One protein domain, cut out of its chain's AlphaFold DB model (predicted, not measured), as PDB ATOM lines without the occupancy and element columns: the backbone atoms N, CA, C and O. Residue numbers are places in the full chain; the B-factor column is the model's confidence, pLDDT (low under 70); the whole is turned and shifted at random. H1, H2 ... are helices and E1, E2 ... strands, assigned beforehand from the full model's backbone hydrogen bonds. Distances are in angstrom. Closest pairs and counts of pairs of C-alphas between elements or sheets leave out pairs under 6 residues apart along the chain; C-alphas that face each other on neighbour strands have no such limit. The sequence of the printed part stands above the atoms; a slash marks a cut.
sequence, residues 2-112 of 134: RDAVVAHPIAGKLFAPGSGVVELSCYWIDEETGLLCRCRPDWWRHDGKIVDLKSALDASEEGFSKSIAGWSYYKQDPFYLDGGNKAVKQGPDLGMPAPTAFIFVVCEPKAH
ATOM      1  N   ARG A   2     -57.111 -19.123  10.363       83.12
ATOM      2  CA  ARG A   2     -57.570 -18.185  11.409       83.12
ATOM      3  C   ARG A   2     -58.919 -18.577  12.023       83.12
ATOM      4  O   ARG A   2     -58.989 -18.769  13.228       83.12
ATOM      5  N   ASP A   3     -59.952 -18.747  11.200       84.50
ATOM      6  CA  ASP A   3     -61.306 -19.033  11.700       84.50
ATOM      7  C   ASP A   3     -61.382 -20.362  12.461       84.50
ATOM      8  O   ASP A   3     -62.067 -20.457  13.473       84.50
ATOM      9  N   ALA A   4     -60.621 -21.368  12.020       85.38
ATOM     10  CA  ALA A   4     -60.544 -22.665  12.687       85.38
ATOM     11  C   ALA A   4     -59.864 -22.554  14.062       85.38
ATOM     12  O   ALA A   4     -60.362 -23.101  15.042       85.38
ATOM     13  N   VAL A   5     -58.769 -21.791  14.153       88.06
ATOM     14  CA  VAL A   5     -58.061 -21.536  15.419       88.06
ATOM     15  C   VAL A   5     -58.936 -20.738  16.386       88.06
ATOM     16  O   VAL A   5     -59.041 -21.099  17.555       88.06
ATOM     17  N   VAL A   6     -59.597 -19.681  15.903       88.12
ATOM     18  CA  VAL A   6     -60.482 -18.830  16.717       88.12
ATOM     19  C   VAL A   6     -61.691 -19.612  17.237       88.12
ATOM     20  O   VAL A   6     -62.081 -19.422  18.386       88.12
ATOM     21  N   ALA A   7     -62.259 -20.516  16.433       89.88
ATOM     22  CA  ALA A   7     -63.387 -21.354  16.838       89.88
ATOM     23  C   ALA A   7     -63.009 -22.467  17.836       89.88
ATOM     24  O   ALA A   7     -63.889 -23.042  18.475       89.88
ATOM     25  N   HIS A   8     -61.719 -22.792  17.989       90.69
ATOM     26  CA  HIS A   8     -61.284 -23.889  18.848       90.69
ATOM     27  C   HIS A   8     -61.375 -23.511  20.346       90.69
ATOM     28  O   HIS A   8     -60.789 -22.509  20.766       90.69
ATOM     29  N   PRO A   9     -62.008 -24.332  21.211       90.81
ATOM     30  CA  PRO A   9     -62.357 -23.955  22.591       90.81
ATOM     31  C   PRO A   9     -61.160 -23.699  23.524       90.81
ATOM     32  O   PRO A   9     -61.303 -23.032  24.554       90.81
ATOM     33  N   ILE A  10     -59.990 -24.250  23.190       91.75
ATOM     34  CA  ILE A  10     -58.732 -24.050  23.930       91.75
ATOM     35  C   ILE A  10     -57.833 -23.052  23.191       91.75
ATOM     36  O   ILE A  10     -57.620 -21.951  23.691       91.75
ATOM     37  N   ALA A  11     -57.357 -23.399  21.988       92.38
ATOM     38  CA  ALA A  11     -56.483 -22.539  21.186       92.38
ATOM     39  C   ALA A  11     -57.042 -21.126  20.934       92.38
ATOM     40  O   ALA A  11     -56.294 -20.163  21.068       92.38
ATOM     41  N   GLY A  12     -58.343 -20.953  20.679       92.75
ATOM     42  CA  GLY A  12     -58.935 -19.628  20.458       92.75
ATOM     43  C   GLY A  12     -58.749 -18.671  21.642       92.75
ATOM     44  O   GLY A  12     -58.532 -17.476  21.449       92.75
ATOM     45  N   LYS A  13     -58.715 -19.190  22.879       94.38
ATOM     46  CA  LYS A  13     -58.461 -18.388  24.093       94.38
ATOM     47  C   LYS A  13     -57.041 -17.817  24.133       94.38
ATOM     48  O   LYS A  13     -56.818 -16.768  24.743       94.38
ATOM     49  N   LEU A  14     -56.085 -18.480  23.478       94.69
ATOM     50  CA  LEU A  14     -54.704 -18.010  23.368       94.69
ATOM     51  C   LEU A  14     -54.572 -16.783  22.453       94.69
ATOM     52  O   LEU A  14     -53.630 -16.014  22.633       94.69
ATOM     53  N   PHE A  15     -55.548 -16.537  21.576       94.88
ATOM     54  CA  PHE A  15     -55.584 -15.407  20.638       94.88
ATOM     55  C   PHE A  15     -56.723 -14.417  20.935       94.88
ATOM     56  O   PHE A  15     -57.199 -13.712  20.043       94.88
ATOM     57  N   ALA A  16     -57.207 -14.380  22.181       94.56
ATOM     58  CA  ALA A  16     -58.265 -13.459  22.581       94.56
ATOM     59  C   ALA A  16     -57.840 -11.989  22.338       94.56
ATOM     60  O   ALA A  16     -56.740 -11.599  22.735       94.56
ATOM     61  N   PRO A  17     -58.685 -11.144  21.719       94.31
ATOM     62  CA  PRO A  17     -58.348  -9.740  21.496       94.31
ATOM     63  C   PRO A  17     -57.934  -9.028  22.793       94.31
ATOM     64  O   PRO A  17     -58.585  -9.177  23.824       94.31
ATOM     65  N   GLY A  18     -56.841  -8.261  22.739       95.31
ATOM     66  CA  GLY A  18     -56.310  -7.520  23.890       95.31
ATOM     67  C   GLY A  18     -55.547  -8.362  24.918       95.31
ATOM     68  O   GLY A  18     -55.071  -7.818  25.908       95.31
ATOM     69  N   SER A  19     -55.382  -9.673  24.713       96.62
ATOM     70  CA  SER A  19     -54.614 -10.516  25.638       96.62
ATOM     71  C   SER A  19     -53.097 -10.445  25.434       96.62
ATOM     72  O   SER A  19     -52.353 -11.139  26.130       96.62
ATOM     73  N   GLY A  20     -52.631  -9.692  24.440       97.12
ATOM     74  CA  GLY A  20     -51.233  -9.609  24.046       97.12
ATOM     75  C   GLY A  20     -51.015  -8.764  22.799       97.12
ATOM     76  O   GLY A  20     -51.957  -8.190  22.251       97.12
ATOM     77  N   VAL A  21     -49.767  -8.743  22.343       97.25
ATOM     78  CA  VAL A  21     -49.323  -8.042  21.141       97.25
ATOM     79  C   VAL A  21     -49.013  -9.060  20.052       97.25
ATOM     80  O   VAL A  21     -48.295 -10.038  20.265       97.25
ATOM     81  N   VAL A  22     -49.581  -8.812  18.880       96.44
ATOM     82  CA  VAL A  22     -49.431  -9.643  17.685       96.44
ATOM     83  C   VAL A  22     -48.155  -9.230  16.966       96.44
ATOM     84  O   VAL A  22     -47.915  -8.032  16.807       96.44
ATOM     85  N   GLU A  23     -47.364 -10.197  16.499       95.44
ATOM     86  CA  GLU A  23     -46.260  -9.940  15.562       95.44
ATOM     87  C   GLU A  23     -45.209  -8.929  16.086       95.44
ATOM     88  O   GLU A  23     -44.603  -8.151  15.336       95.44
ATOM     89  N   LEU A  24     -44.981  -8.912  17.403       95.69
ATOM     90  CA  LEU A  24     -44.047  -7.993  18.056       95.69
ATOM     91  C   LEU A  24     -42.603  -8.371  17.717       95.69
ATOM     92  O   LEU A  24     -42.161  -9.468  18.018       95.69
ATOM     93  N   SER A  25     -41.821  -7.468  17.126       95.44
ATOM     94  CA  SER A  25     -40.392  -7.736  16.910       95.44
ATOM     95  C   SER A  25     -39.566  -7.392  18.142       95.44
ATOM     96  O   SER A  25     -39.633  -6.275  18.642       95.44
ATOM     97  N   CYS A  26     -38.769  -8.358  18.587       94.38
ATOM     98  CA  CYS A  26     -37.860  -8.248  19.716       94.38
ATOM     99  C   CYS A  26     -36.410  -8.300  19.217       94.38
ATOM    100  O   CYS A  26     -36.124  -9.010  18.251       94.38
ATOM    101  N   TYR A  27     -35.507  -7.562  19.860       96.81
ATOM    102  CA  TYR A  27     -34.092  -7.496  19.491       96.81
ATOM    103  C   TYR A  27     -33.227  -7.562  20.746       96.81
ATOM    104  O   TYR A  27     -33.584  -6.968  21.762       96.81
ATOM    105  N   TRP A  28     -32.097  -8.257  20.667       96.81
ATOM    106  CA  TRP A  28     -31.105  -8.304  21.740       96.81
ATOM    107  C   TRP A  28     -29.713  -8.534  21.162       96.81
ATOM    108  O   TRP A  28     -29.573  -9.059  20.058       96.81
ATOM    109  N   ILE A  29     -28.686  -8.150  21.913       97.31
ATOM    110  CA  ILE A  29     -27.316  -8.565  21.641       97.31
ATOM    111  C   ILE A  29     -27.071  -9.855  22.411       97.31
ATOM    112  O   ILE A  29     -27.241  -9.912  23.633       97.31
ATOM    113  N   ASP A  30     -26.704 -10.907  21.689       95.88
ATOM    114  CA  ASP A  30     -26.251 -12.134  22.318       95.88
ATOM    115  C   ASP A  30     -24.832 -11.946  22.867       95.88
ATOM    116  O   ASP A  30     -23.908 -11.616  22.128       95.88
ATOM    117  N   GLU A  31     -24.665 -12.121  24.175       94.25
ATOM    118  CA  GLU A  31     -23.418 -11.795  24.880       94.25
ATOM    119  C   GLU A  31     -22.268 -12.750  24.534       94.25
ATOM    120  O   GLU A  31     -21.109 -12.348  24.584       94.25
ATOM    121  N   GLU A  32     -22.576 -13.997  24.160       95.00
ATOM    122  CA  GLU A  32     -21.569 -14.995  23.785       95.00
ATOM    123  C   GLU A  32     -20.990 -14.705  22.397       95.00
ATOM    124  O   GLU A  32     -19.776 -14.740  22.196       95.00
ATOM    125  N   THR A  33     -21.856 -14.399  21.432       96.69
ATOM    126  CA  THR A  33     -21.455 -14.223  20.029       96.69
ATOM    127  C   THR A  33     -21.230 -12.765  19.626       96.69
ATOM    128  O   THR A  33     -20.620 -12.500  18.590       96.69
ATOM    129  N   GLY A  34     -21.734 -11.808  20.409       96.75
ATOM    130  CA  GLY A  34     -21.756 -10.381  20.080       96.75
ATOM    131  C   GLY A  34     -22.713 -10.015  18.938       96.75
ATOM    132  O   GLY A  34     -22.698  -8.877  18.466       96.75
ATOM    133  N   LEU A  35     -23.526 -10.960  18.458       97.50
ATOM    134  CA  LEU A  35     -24.424 -10.750  17.325       97.50
ATOM    135  C   LEU A  35     -25.726 -10.073  17.760       97.50
ATOM    136  O   LEU A  35     -26.286 -10.366  18.816       97.50
ATOM    137  N   LEU A  36     -26.251  -9.202  16.893       97.44
ATOM    138  CA  LEU A  36     -27.616  -8.700  17.017       97.44
ATOM    139  C   LEU A  36     -28.595  -9.794  16.591       97.44
ATOM    140  O   LEU A  36     -28.688 -10.150  15.415       97.44
ATOM    141  N   CYS A  37     -29.353 -10.291  17.554       97.06
ATOM    142  CA  CYS A  37     -30.404 -11.269  17.354       97.06
ATOM    143  C   CYS A  37     -31.778 -10.599  17.292       97.06
ATOM    144  O   CYS A  37     -31.995  -9.487  17.785       97.06
ATOM    145  N   ARG A  38     -32.726 -11.299  16.664       96.06
ATOM    146  CA  ARG A  38     -34.111 -10.856  16.519       96.06
ATOM    147  C   ARG A  38     -35.069 -12.036  16.607       96.06
ATOM    148  O   ARG A  38     -34.814 -13.082  16.014       96.06
ATOM    149  N   CYS A  39     -36.210 -11.814  17.250       94.44
ATOM    150  CA  CYS A  39     -37.371 -12.695  17.204       94.44
ATOM    151  C   CYS A  39     -38.632 -11.921  16.793       94.44
ATOM    152  O   CYS A  39     -38.685 -10.694  16.918       94.44
ATOM    153  N   ARG A  40     -39.653 -12.622  16.293       96.88
ATOM    154  CA  ARG A  40     -40.986 -12.058  16.038       96.88
ATOM    155  C   ARG A  40     -42.036 -13.152  16.248       96.88
ATOM    156  O   ARG A  40     -42.342 -13.848  15.287       96.88
ATOM    157  N   PRO A  41     -42.508 -13.370  17.488       95.19
ATOM    158  CA  PRO A  41     -43.549 -14.356  17.729       95.19
ATOM    159  C   PRO A  41     -44.877 -13.893  17.129       95.19
ATOM    160  O   PRO A  41     -45.155 -12.690  17.098       95.19
ATOM    161  N   ASP A  42     -45.723 -14.847  16.742       95.94
ATOM    162  CA  ASP A  42     -47.059 -14.549  16.216       95.94
ATOM    163  C   ASP A  42     -47.914 -13.837  17.271       95.94
ATOM    164  O   ASP A  42     -48.623 -12.876  16.963       95.94
ATOM    165  N   TRP A  43     -47.813 -14.260  18.538       97.56
ATOM    166  CA  TRP A  43     -48.508 -13.619  19.652       97.56
ATOM    167  C   TRP A  43     -47.701 -13.665  20.951       97.56
ATOM    168  O   TRP A  43     -47.423 -14.735  21.492       97.56
ATOM    169  N   TRP A  44     -47.387 -12.503  21.521       97.88
ATOM    170  CA  TRP A  44     -46.819 -12.396  22.865       97.88
ATOM    171  C   TRP A  44     -47.906 -11.927  23.823       97.88
ATOM    172  O   TRP A  44     -48.455 -10.840  23.676       97.88
ATOM    173  N   ARG A  45     -48.263 -12.758  24.797       98.12
ATOM    174  CA  ARG A  45     -49.353 -12.480  25.734       98.12
ATOM    175  C   ARG A  45     -48.893 -11.695  26.959       98.12
ATOM    176  O   ARG A  45     -47.777 -11.864  27.446       98.12
ATOM    177  N   HIS A  46     -49.798 -10.892  27.516       97.88
ATOM    178  CA  HIS A  46     -49.564 -10.144  28.757       97.88
ATOM    179  C   HIS A  46     -49.430 -11.045  29.997       97.88
ATOM    180  O   HIS A  46     -48.992 -10.583  31.043       97.88
ATOM    181  N   ASP A  47     -49.763 -12.334  29.886       97.62
ATOM    182  CA  ASP A  47     -49.517 -13.349  30.918       97.62
ATOM    183  C   ASP A  47     -48.178 -14.095  30.730       97.62
ATOM    184  O   ASP A  47     -47.974 -15.152  31.330       97.62
ATOM    185  N   GLY A  48     -47.279 -13.570  29.886       97.38
ATOM    186  CA  GLY A  48     -45.924 -14.091  29.672       97.38
ATOM    187  C   GLY A  48     -45.825 -15.260  28.690       97.38
ATOM    188  O   GLY A  48     -44.732 -15.769  28.463       97.38
ATOM    189  N   LYS A  49     -46.931 -15.702  28.086       98.44
ATOM    190  CA  LYS A  49     -46.904 -16.799  27.107       98.44
ATOM    191  C   LYS A  49     -46.573 -16.278  25.712       98.44
ATOM    192  O   LYS A  49     -47.227 -15.355  25.227       98.44
ATOM    193  N   ILE A  50     -45.616 -16.914  25.050       98.12
ATOM    194  CA  ILE A  50     -45.386 -16.769  23.615       98.12
ATOM    195  C   ILE A  50     -46.156 -17.875  22.897       98.12
ATOM    196  O   ILE A  50     -46.042 -19.047  23.253       98.12
ATOM    197  N   VAL A  51     -46.955 -17.495  21.906       97.69
ATOM    198  CA  VAL A  51     -47.736 -18.414  21.080       97.69
ATOM    199  C   VAL A  51     -47.258 -18.296  19.642       97.69
ATOM    200  O   VAL A  51     -47.185 -17.194  19.098       97.69
ATOM    201  N   ASP A  52     -46.950 -19.439  19.047       95.75
ATOM    202  CA  ASP A  52     -46.497 -19.572  17.668       95.75
ATOM    203  C   ASP A  52     -47.427 -20.552  16.934       95.75
ATOM    204  O   ASP A  52     -47.679 -21.674  17.390       95.75
ATOM    205  N   LEU A  53     -48.026 -20.084  15.841       94.06
ATOM    206  CA  LEU A  53     -48.999 -20.798  15.035       94.06
ATOM    207  C   LEU A  53     -48.286 -21.519  13.888       94.06
ATOM    208  O   LEU A  53     -47.689 -20.910  13.001       94.06
ATOM    209  N   LYS A  54     -48.431 -22.840  13.843       91.75
ATOM    210  CA  LYS A  54     -47.917 -23.678  12.761       91.75
ATOM    211  C   LYS A  54     -49.051 -24.305  11.964       91.75
ATOM    212  O   LYS A  54     -50.060 -24.752  12.508       91.75
ATOM    213  N   SER A  55     -48.842 -24.406  10.657       90.81
ATOM    214  CA  SER A  55     -49.604 -25.315   9.809       90.81
ATOM    215  C   SER A  55     -48.891 -26.656   9.704       90.81
ATOM    216  O   SER A  55     -47.685 -26.679   9.457       90.81
ATOM    217  N   ALA A  56     -49.625 -27.756   9.823       89.62
ATOM    218  CA  ALA A  56     -49.101 -29.102   9.596       89.62
ATOM    219  C   ALA A  56     -50.088 -29.921   8.762       89.62
ATOM    220  O   ALA A  56     -51.278 -29.633   8.772       89.62
ATOM    221  N   LEU A  57     -49.600 -30.928   8.036       87.50
ATOM    222  CA  LEU A  57     -50.478 -31.887   7.351       87.50
ATOM    223  C   LEU A  57     -51.187 -32.824   8.338       87.50
ATOM    224  O   LEU A  57     -52.282 -33.282   8.051       87.50
ATOM    225  N   ASP A  58     -50.541 -33.087   9.474       87.94
ATOM    226  CA  ASP A  58     -51.046 -33.883  10.588       87.94
ATOM    227  C   ASP A  58     -50.731 -33.112  11.876       87.94
ATOM    228  O   ASP A  58     -49.562 -32.963  12.251       87.94
ATOM    229  N   ALA A  59     -51.768 -32.547  12.500       90.31
ATOM    230  CA  ALA A  59     -51.646 -31.777  13.739       90.31
ATOM    231  C   ALA A  59     -51.801 -32.639  15.002       90.31
ATOM    232  O   ALA A  59     -51.810 -32.092  16.108       90.31
ATOM    233  N   SER A  60     -51.913 -33.966  14.865       89.56
ATOM    234  CA  SER A  60     -51.851 -34.868  16.013       89.56
ATOM    235  C   SER A  60     -50.506 -34.742  16.729       89.56
ATOM    236  O   SER A  60     -49.500 -34.310  16.158       89.56
ATOM    237  N   GLU A  61     -50.467 -35.151  17.996       88.19
ATOM    238  CA  GLU A  61     -49.232 -35.149  18.780       88.19
ATOM    239  C   GLU A  61     -48.115 -35.944  18.085       88.19
ATOM    240  O   GLU A  61     -46.977 -35.479  18.017       88.19
ATOM    241  N   GLU A  62     -48.438 -37.101  17.500       89.38
ATOM    242  CA  GLU A  62     -47.466 -37.924  16.779       89.38
ATOM    243  C   GLU A  62     -46.981 -37.241  15.489       89.38
ATOM    244  O   GLU A  62     -45.772 -37.165  15.237       89.38
ATOM    245  N   GLY A  63     -47.908 -36.716  14.680       88.81
ATOM    246  CA  GLY A  63     -47.594 -36.046  13.418       88.81
ATOM    247  C   GLY A  63     -46.748 -34.792  13.616       88.81
ATOM    248  O   GLY A  63     -45.718 -34.594  12.955       88.81
ATOM    249  N   PHE A  64     -47.117 -33.969  14.596       90.31
ATOM    250  CA  PHE A  64     -46.375 -32.757  14.901       90.31
ATOM    251  C   PHE A  64     -45.026 -33.047  15.567       90.31
ATOM    252  O   PHE A  64     -44.043 -32.383  15.241       90.31
ATOM    253  N   SER A  65     -44.914 -34.082  16.406       89.94
ATOM    254  CA  SER A  65     -43.628 -34.476  17.007       89.94
ATOM    255  C   SER A  65     -42.564 -34.797  15.954       89.94
ATOM    256  O   SER A  65     -41.409 -34.382  16.084       89.94
ATOM    257  N   LYS A  66     -42.951 -35.455  14.852       88.44
ATOM    258  CA  LYS A  66     -42.054 -35.691  13.705       88.44
ATOM    259  C   LYS A  66     -41.605 -34.373  13.064       88.44
ATOM    260  O   LYS A  66     -40.431 -34.207  12.730       88.44
ATOM    261  N   SER A  67     -42.525 -33.414  12.946       88.50
ATOM    262  CA  SER A  67     -42.235 -32.077  12.415       88.50
ATOM    263  C   SER A  67     -41.285 -31.282  13.314       88.50
ATOM    264  O   SER A  67     -40.407 -30.589  12.799       88.50
ATOM    265  N   ILE A  68     -41.390 -31.418  14.641       89.88
ATOM    266  CA  ILE A  68     -40.491 -30.744  15.587       89.88
ATOM    267  C   ILE A  68     -39.030 -31.113  15.319       89.88
ATOM    268  O   ILE A  68     -38.171 -30.228  15.255       89.88
ATOM    269  N   ALA A  69     -38.750 -32.403  15.129       87.38
ATOM    270  CA  ALA A  69     -37.410 -32.881  14.814       87.38
ATOM    271  C   ALA A  69     -36.976 -32.467  13.398       87.38
ATOM    272  O   ALA A  69     -35.899 -31.892  13.231       87.38
ATOM    273  N   GLY A  70     -37.827 -32.708  12.394       86.81
ATOM    274  CA  GLY A  70     -37.501 -32.470  10.983       86.81
ATOM    275  C   GLY A  70     -37.210 -31.006  10.643       86.81
ATOM    276  O   GLY A  70     -36.296 -30.724   9.873       86.81
ATOM    277  N   TRP A  71     -37.928 -30.068  11.263       89.62
ATOM    278  CA  TRP A  71     -37.800 -28.627  11.001       89.62
ATOM    279  C   TRP A  71     -37.036 -27.874  12.090       89.62
ATOM    280  O   TRP A  71     -36.992 -26.644  12.099       89.62
ATOM    281  N   SER A  72     -36.418 -28.603  13.023       91.62
ATOM    282  CA  SER A  72     -35.710 -28.030  14.168       91.62
ATOM    283  C   SER A  72     -36.547 -27.063  15.016       91.62
ATOM    284  O   SER A  72     -36.008 -26.121  15.601       91.62
ATOM    285  N   TYR A  73     -37.861 -27.287  15.125       92.50
ATOM    286  CA  TYR A  73     -38.735 -26.430  15.934       92.50
ATOM    287  C   TYR A  73     -38.415 -26.499  17.428       92.50
ATOM    288  O   TYR A  73     -38.692 -25.543  18.145       92.50
ATOM    289  N   TYR A  74     -37.732 -27.552  17.883       91.62
ATOM    290  CA  TYR A  74     -37.208 -27.642  19.250       91.62
ATOM    291  C   TYR A  74     -36.262 -26.485  19.616       91.62
ATOM    292  O   TYR A  74     -36.068 -26.209  20.794       91.62
ATOM    293  N   LYS A  75     -35.671 -25.794  18.629       96.00
ATOM    294  CA  LYS A  75     -34.833 -24.608  18.866       96.00
ATOM    295  C   LYS A  75     -35.652 -23.353  19.158       96.00
ATOM    296  O   LYS A  75     -35.112 -22.418  19.734       96.00
ATOM    297  N   GLN A  76     -36.915 -23.304  18.734       96.06
ATOM    298  CA  GLN A  76     -37.726 -22.091  18.835       96.06
ATOM    299  C   GLN A  76     -38.038 -21.763  20.291       96.06
ATOM    300  O   GLN A  76     -37.772 -20.641  20.695       96.06
ATOM    301  N   ASP A  77     -38.503 -22.732  21.079       96.56
ATOM    302  CA  ASP A  77     -38.814 -22.537  22.501       96.56
ATOM    303  C   ASP A  77     -37.661 -21.850  23.271       96.56
ATOM    304  O   ASP A  77     -37.825 -20.692  23.674       96.56
ATOM    305  N   PRO A  78     -36.448 -22.436  23.370       96.38
ATOM    306  CA  PRO A  78     -35.356 -21.786  24.086       96.38
ATOM    307  C   PRO A  78     -34.941 -20.452  23.453       96.38
ATOM    308  O   PRO A  78     -34.610 -19.522  24.183       96.38
ATOM    309  N   PHE A  79     -34.991 -20.312  22.124       96.56
ATOM    310  CA  PHE A  79     -34.609 -19.068  21.451       96.56
ATOM    311  C   PHE A  79     -35.585 -17.919  21.738       96.56
ATOM    312  O   PHE A  79     -35.159 -16.789  21.968       96.56
ATOM    313  N   TYR A  80     -36.890 -18.196  21.768       97.19
ATOM    314  CA  TYR A  80     -37.914 -17.215  22.115       97.19
ATOM    315  C   TYR A  80     -37.909 -16.888  23.605       97.19
ATOM    316  O   TYR A  80     -38.044 -15.718  23.963       97.19
ATOM    317  N   LEU A  81     -37.743 -17.888  24.475       97.81
ATOM    318  CA  LEU A  81     -37.719 -17.658  25.915       97.81
ATOM    319  C   LEU A  81     -36.464 -16.896  26.344       97.81
ATOM    320  O   LEU A  81     -36.589 -15.847  26.974       97.81
ATOM    321  N   ASP A  82     -35.272 -17.368  25.987       97.00
ATOM    322  CA  ASP A  82     -34.019 -16.699  26.355       97.00
ATOM    323  C   ASP A  82     -33.877 -15.352  25.634       97.00
ATOM    324  O   ASP A  82     -33.686 -14.313  26.269       97.00
ATOM    325  N   GLY A  83     -34.077 -15.342  24.314       96.12
ATOM    326  CA  GLY A  83     -33.989 -14.131  23.502       96.12
ATOM    327  C   GLY A  83     -35.014 -13.073  23.896       96.12
ATOM    328  O   GLY A  83     -34.672 -11.901  24.030       96.12
ATOM    329  N   GLY A  84     -36.259 -13.470  24.174       96.31
ATOM    330  CA  GLY A  84     -37.290 -12.560  24.670       96.31
ATOM    331  C   GLY A  84     -36.975 -12.014  26.066       96.31
ATOM    332  O   GLY A  84     -37.156 -10.822  26.308       96.31
ATOM    333  N   ASN A  85     -36.432 -12.841  26.969       96.94
ATOM    334  CA  ASN A  85     -35.947 -12.386  28.276       96.94
ATOM    335  C   ASN A  85     -34.816 -11.356  28.141       96.94
ATOM    336  O   ASN A  85     -34.818 -10.344  28.844       96.94
ATOM    337  N   LYS A  86     -33.854 -11.599  27.244       97.00
ATOM    338  CA  LYS A  86     -32.763 -10.663  26.940       97.00
ATOM    339  C   LYS A  86     -33.301  -9.372  26.321       97.00
ATOM    340  O   LYS A  86     -32.933  -8.291  26.772       97.00
ATOM    341  N   ALA A  87     -34.226  -9.467  25.368       95.56
ATOM    342  CA  ALA A  87     -34.821  -8.314  24.697       95.56
ATOM    343  C   ALA A  87     -35.558  -7.381  25.670       95.56
ATOM    344  O   ALA A  87     -35.359  -6.171  25.608       95.56
ATOM    345  N   VAL A  88     -36.337  -7.929  26.613       95.44
ATOM    346  CA  VAL A  88     -37.021  -7.139  27.660       95.44
ATOM    347  C   VAL A  88     -36.029  -6.411  28.578       95.44
ATOM    348  O   VAL A  88     -36.350  -5.353  29.108       95.44
ATOM    349  N   LYS A  89     -34.822  -6.955  28.774       95.06
ATOM    350  CA  LYS A  89     -33.791  -6.366  29.648       95.06
ATOM    351  C   LYS A  89     -32.895  -5.349  28.943       95.06
ATOM    352  O   LYS A  89     -32.458  -4.395  29.576       95.06
ATOM    353  N   GLN A  90     -32.556  -5.597  27.679       93.88
ATOM    354  CA  GLN A  90     -31.563  -4.817  26.935       93.88
ATOM    355  C   GLN A  90     -32.188  -3.742  26.031       93.88
ATOM    356  O   GLN A  90     -31.534  -2.748  25.722       93.88
ATOM    357  N   GLY A  91     -33.410  -3.971  25.546       80.94
ATOM    358  CA  GLY A  91     -34.055  -3.153  24.524       80.94
ATOM    359  C   GLY A  91     -34.852  -1.958  25.065       80.94
ATOM    360  O   GLY A  91     -34.885  -1.714  26.272       80.94
ATOM    361  N   PRO A  92     -35.519  -1.201  24.171       85.94
ATOM    362  CA  PRO A  92     -36.545  -0.253  24.587       85.94
ATOM    363  C   PRO A  92     -37.677  -0.991  25.309       85.94
ATOM    364  O   PRO A  92     -37.901  -2.177  25.060       85.94
ATOM    365  N   ASP A  93     -38.414  -0.280  26.162       92.50
ATOM    366  CA  ASP A  93     -39.585  -0.852  26.824       92.50
ATOM    367  C   ASP A  93     -40.576  -1.385  25.778       92.50
ATOM    368  O   ASP A  93     -41.163  -0.631  24.998       92.50
ATOM    369  N   LEU A  94     -40.720  -2.711  25.745       93.81
ATOM    370  CA  LEU A  94     -41.611  -3.414  24.827       93.81
ATOM    371  C   LEU A  94     -43.073  -3.351  25.288       93.81
ATOM    372  O   LEU A  94     -43.956  -3.771  24.543       93.81
ATOM    373  N   GLY A  95     -43.341  -2.892  26.519       95.31
ATOM    374  CA  GLY A  95     -44.661  -2.974  27.143       95.31
ATOM    375  C   GLY A  95     -45.111  -4.415  27.414       95.31
ATOM    376  O   GLY A  95     -46.302  -4.672  27.593       95.31
ATOM    377  N   MET A  96     -44.168  -5.364  27.418       96.12
ATOM    378  CA  MET A  96     -44.425  -6.797  27.548       96.12
ATOM    379  C   MET A  96     -43.652  -7.400  28.720       96.12
ATOM    380  O   MET A  96     -42.499  -7.032  28.948       96.12
ATOM    381  N   PRO A  97     -44.247  -8.354  29.459       96.81
ATOM    382  CA  PRO A  97     -43.522  -9.089  30.485       96.81
ATOM    383  C   PRO A  97     -42.478 -10.015  29.856       96.81
ATOM    384  O   PRO A  97     -42.648 -10.489  28.731       96.81
ATOM    385  N   ALA A  98     -41.447 -10.352  30.633       96.62
ATOM    386  CA  ALA A  98     -40.526 -11.432  30.293       96.62
ATOM    387  C   ALA A  98     -41.302 -12.732  29.987       96.62
ATOM    388  O   ALA A  98     -42.244 -13.063  30.718       96.62
ATOM    389  N   PRO A  99     -40.944 -13.464  28.918       97.50
ATOM    390  CA  PRO A  99     -41.674 -14.661  28.550       97.50
ATOM    391  C   PRO A  99     -41.374 -15.802  29.530       97.50
ATOM    392  O   PRO A  99     -40.243 -15.970  29.988       97.50
ATOM    393  N   THR A 100     -42.402 -16.586  29.848       97.94
ATOM    394  CA  THR A 100     -42.362 -17.665  30.851       97.94
ATOM    395  C   THR A 100     -42.747 -19.028  30.290       97.94
ATOM    396  O   THR A 100     -42.456 -20.044  30.917       97.94
ATOM    397  N   ALA A 101     -43.397 -19.069  29.127       98.00
ATOM    398  CA  ALA A 101     -43.746 -20.302  28.433       98.00
ATOM    399  C   ALA A 101     -43.865 -20.063  26.927       98.00
ATOM    400  O   ALA A 101     -44.293 -18.988  26.494       98.00
ATOM    401  N   PHE A 102     -43.533 -21.087  26.149       97.56
ATOM    402  CA  PHE A 102     -43.684 -21.114  24.702       97.56
ATOM    403  C   PHE A 102     -44.706 -22.189  24.315       97.56
ATOM    404  O   PHE A 102     -44.688 -23.298  24.848       97.56
ATOM    405  N   ILE A 103     -45.635 -21.851  23.424       97.12
ATOM    406  CA  ILE A 103     -46.740 -22.727  23.032       97.12
ATOM    407  C   ILE A 103     -46.821 -22.779  21.514       97.12
ATOM    408  O   ILE A 103     -47.070 -21.763  20.866       97.12
ATOM    409  N   PHE A 104     -46.714 -23.986  20.963       96.06
ATOM    410  CA  PHE A 104     -47.151 -24.239  19.599       96.06
ATOM    411  C   PHE A 104     -48.670 -24.399  19.558       96.06
ATOM    412  O   PHE A 104     -49.241 -25.223  20.273       96.06
ATOM    413  N   VAL A 105     -49.321 -23.642  18.681       95.44
ATOM    414  CA  VAL A 105     -50.672 -23.952  18.212       95.44
ATOM    415  C   VAL A 105     -50.530 -24.506  16.811       95.44
ATOM    416  O   VAL A 105     -49.997 -23.839  15.934       95.44
ATOM    417  N   VAL A 106     -51.000 -25.727  16.588       94.31
ATOM    418  CA  VAL A 106     -50.860 -26.397  15.296       94.31
ATOM    419  C   VAL A 106     -52.241 -26.583  14.700       94.31
ATOM    420  O   VAL A 106     -53.150 -27.072  15.365       94.31
ATOM    421  N   CYS A 107     -52.412 -26.151  13.458       92.88
ATOM    422  CA  CYS A 107     -53.672 -26.266  12.743       92.88
ATOM    423  C   CYS A 107     -53.434 -26.970  11.414       92.88
ATOM    424  O   CYS A 107     -52.554 -26.584  10.644       92.88
ATOM    425  N   GLU A 108     -54.268 -27.951  11.097       91.38
ATOM    426  CA  GLU A 108     -54.305 -28.486   9.742       91.38
ATOM    427  C   GLU A 108     -54.888 -27.422   8.805       91.38
ATOM    428  O   GLU A 108     -55.886 -26.764   9.145       91.38
ATOM    429  N   PRO A 109     -54.262 -27.163   7.645       79.88
ATOM    430  CA  PRO A 109     -54.884 -26.316   6.648       79.88
ATOM    431  C   PRO A 109     -56.197 -26.977   6.222       79.88
ATOM    432  O   PRO A 109     -56.263 -28.190   6.036       79.88
ATOM    433  N   LYS A 110     -57.255 -26.177   6.027       66.00
ATOM    434  CA  LYS A 110     -58.415 -26.672   5.278       66.00
ATOM    435  C   LYS A 110     -57.870 -27.170   3.943       66.00
ATOM    436  O   LYS A 110     -57.206 -26.391   3.254       66.00
ATOM    437  N   ALA A 111     -58.142 -28.428   3.594       59.53
ATOM    438  CA  ALA A 111     -57.960 -28.883   2.225       59.53
ATOM    439  C   ALA A 111     -58.593 -27.829   1.308       59.53
ATOM    440  O   ALA A 111     -59.681 -27.325   1.611       59.53
ATOM    441  N   HIS A 112     -57.895 -27.444   0.240       48.41
ATOM    442  CA  HIS A 112     -58.526 -26.696  -0.835       48.41
ATOM    443  C   HIS A 112     -59.702 -27.563  -1.300       48.41
ATOM    444  O   HIS A 112     -59.485 -28.629  -1.869       48.41
TER     445      HIS A 112
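What this domain is: This is residues 2 to 112 of the 134 residues of the protein "Exodeoxyribonuclease 8" of Phaeobacter porticola (UniProt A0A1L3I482). The long helix H4 packs with one part on a twisted four-stranded sheet, E1 E4 E5 E6, and with its later part on a separate two-stranded hairpin, E2 and E3. H3 sits near the beginning of H4, and the short helices H1 and H2 make a corner and only graze the four-stranded sheet, both apart from H4. The printed part has 111 residues with four named helices and six named strands, in the order H1 H2 E1 E2 E3 E4 E5 H3 H4 E6. The larger sheet, of order E1, E4, E5, E6, is mixed; the hairpin is antiparallel, and the class is mixed, helices and strands. The whole is compact, with a radius of gyration of the C-alphas of 14.9 A and spans of 43 by 33 by 23 A.

Where its parts are: In the larger sheet, E1 is residues 20 to 22, E4 is 43 to 45, E5 is 49 to 55 and E6 is 101 to 107; E5 and E6 are each 19.5 A long. E6 ends at C-alpha 107 (-53.672, -26.266, 12.743). H4, residues 73 to 90, is 25.3 A long and begins at C-alpha 73 (-38.735, -26.430, 15.934). E2 is residues 26 to 29 and E3 is 36 to 39. H3, residues 61 to 70, is 14.3 A long. H1, residues 2 to 7, begins at C-alpha 2 (-57.570, -18.185, 11.409), and H2 is residues 11 to 14.

How they stand to each other: E5 and E6 are parallel at 23 degrees, with N 50 and O 101 2.9 A apart, within hydrogen-bond range. E4 and E5 form an antiparallel hairpin, with N 45 and O 49 at 2.8 A. E1, an edge strand, is antiparallel to E4, with N 21 and O 44 at 2.8 A. E5, H3 and H4, and E6 form a strand-helix-strand unit, two parallel neighbour strands with helices between, with a right-handed crossover. H4 is on one face of this sheet, making two layers, at a height over the sheet of 9.9 A. It runs slantwise to the strands, at 45 degrees to E6 on the local plane; the closest C-alphas of H4 and E6, those of Asp 77 and Phe 102, are 5.5 A apart. H4 has a kink of 26 degrees near residue 80. The closest C-alphas of E2 and H4, those of Trp 28 and Ala 87, are 4.7 A apart. E2 and E3 are a hairpin, with N 37 and O 28 at 2.8 A. H3 and H4 are close but not clearly touching, with the C-alphas of Ile 68 and Tyr 74 5.8 A apart. H1 and H2 touch only at the corner, the C-alphas of Val 6 and Gly 12 being 4.1 A apart; each only grazes the larger sheet. Every O i to N i+4 pair is within hydrogen-bond range in H1 and H3, 12 of 14 are in H4, and H2 is too short for such a pair.

The domain as a whole: The two C-alphas farthest apart, those of Glu 31 and His 112, are 46.0 A apart. The printed part has no cut and no long link. The mean pLDDT of the printed part is 92.7, and residues 110 to 112 are under 70.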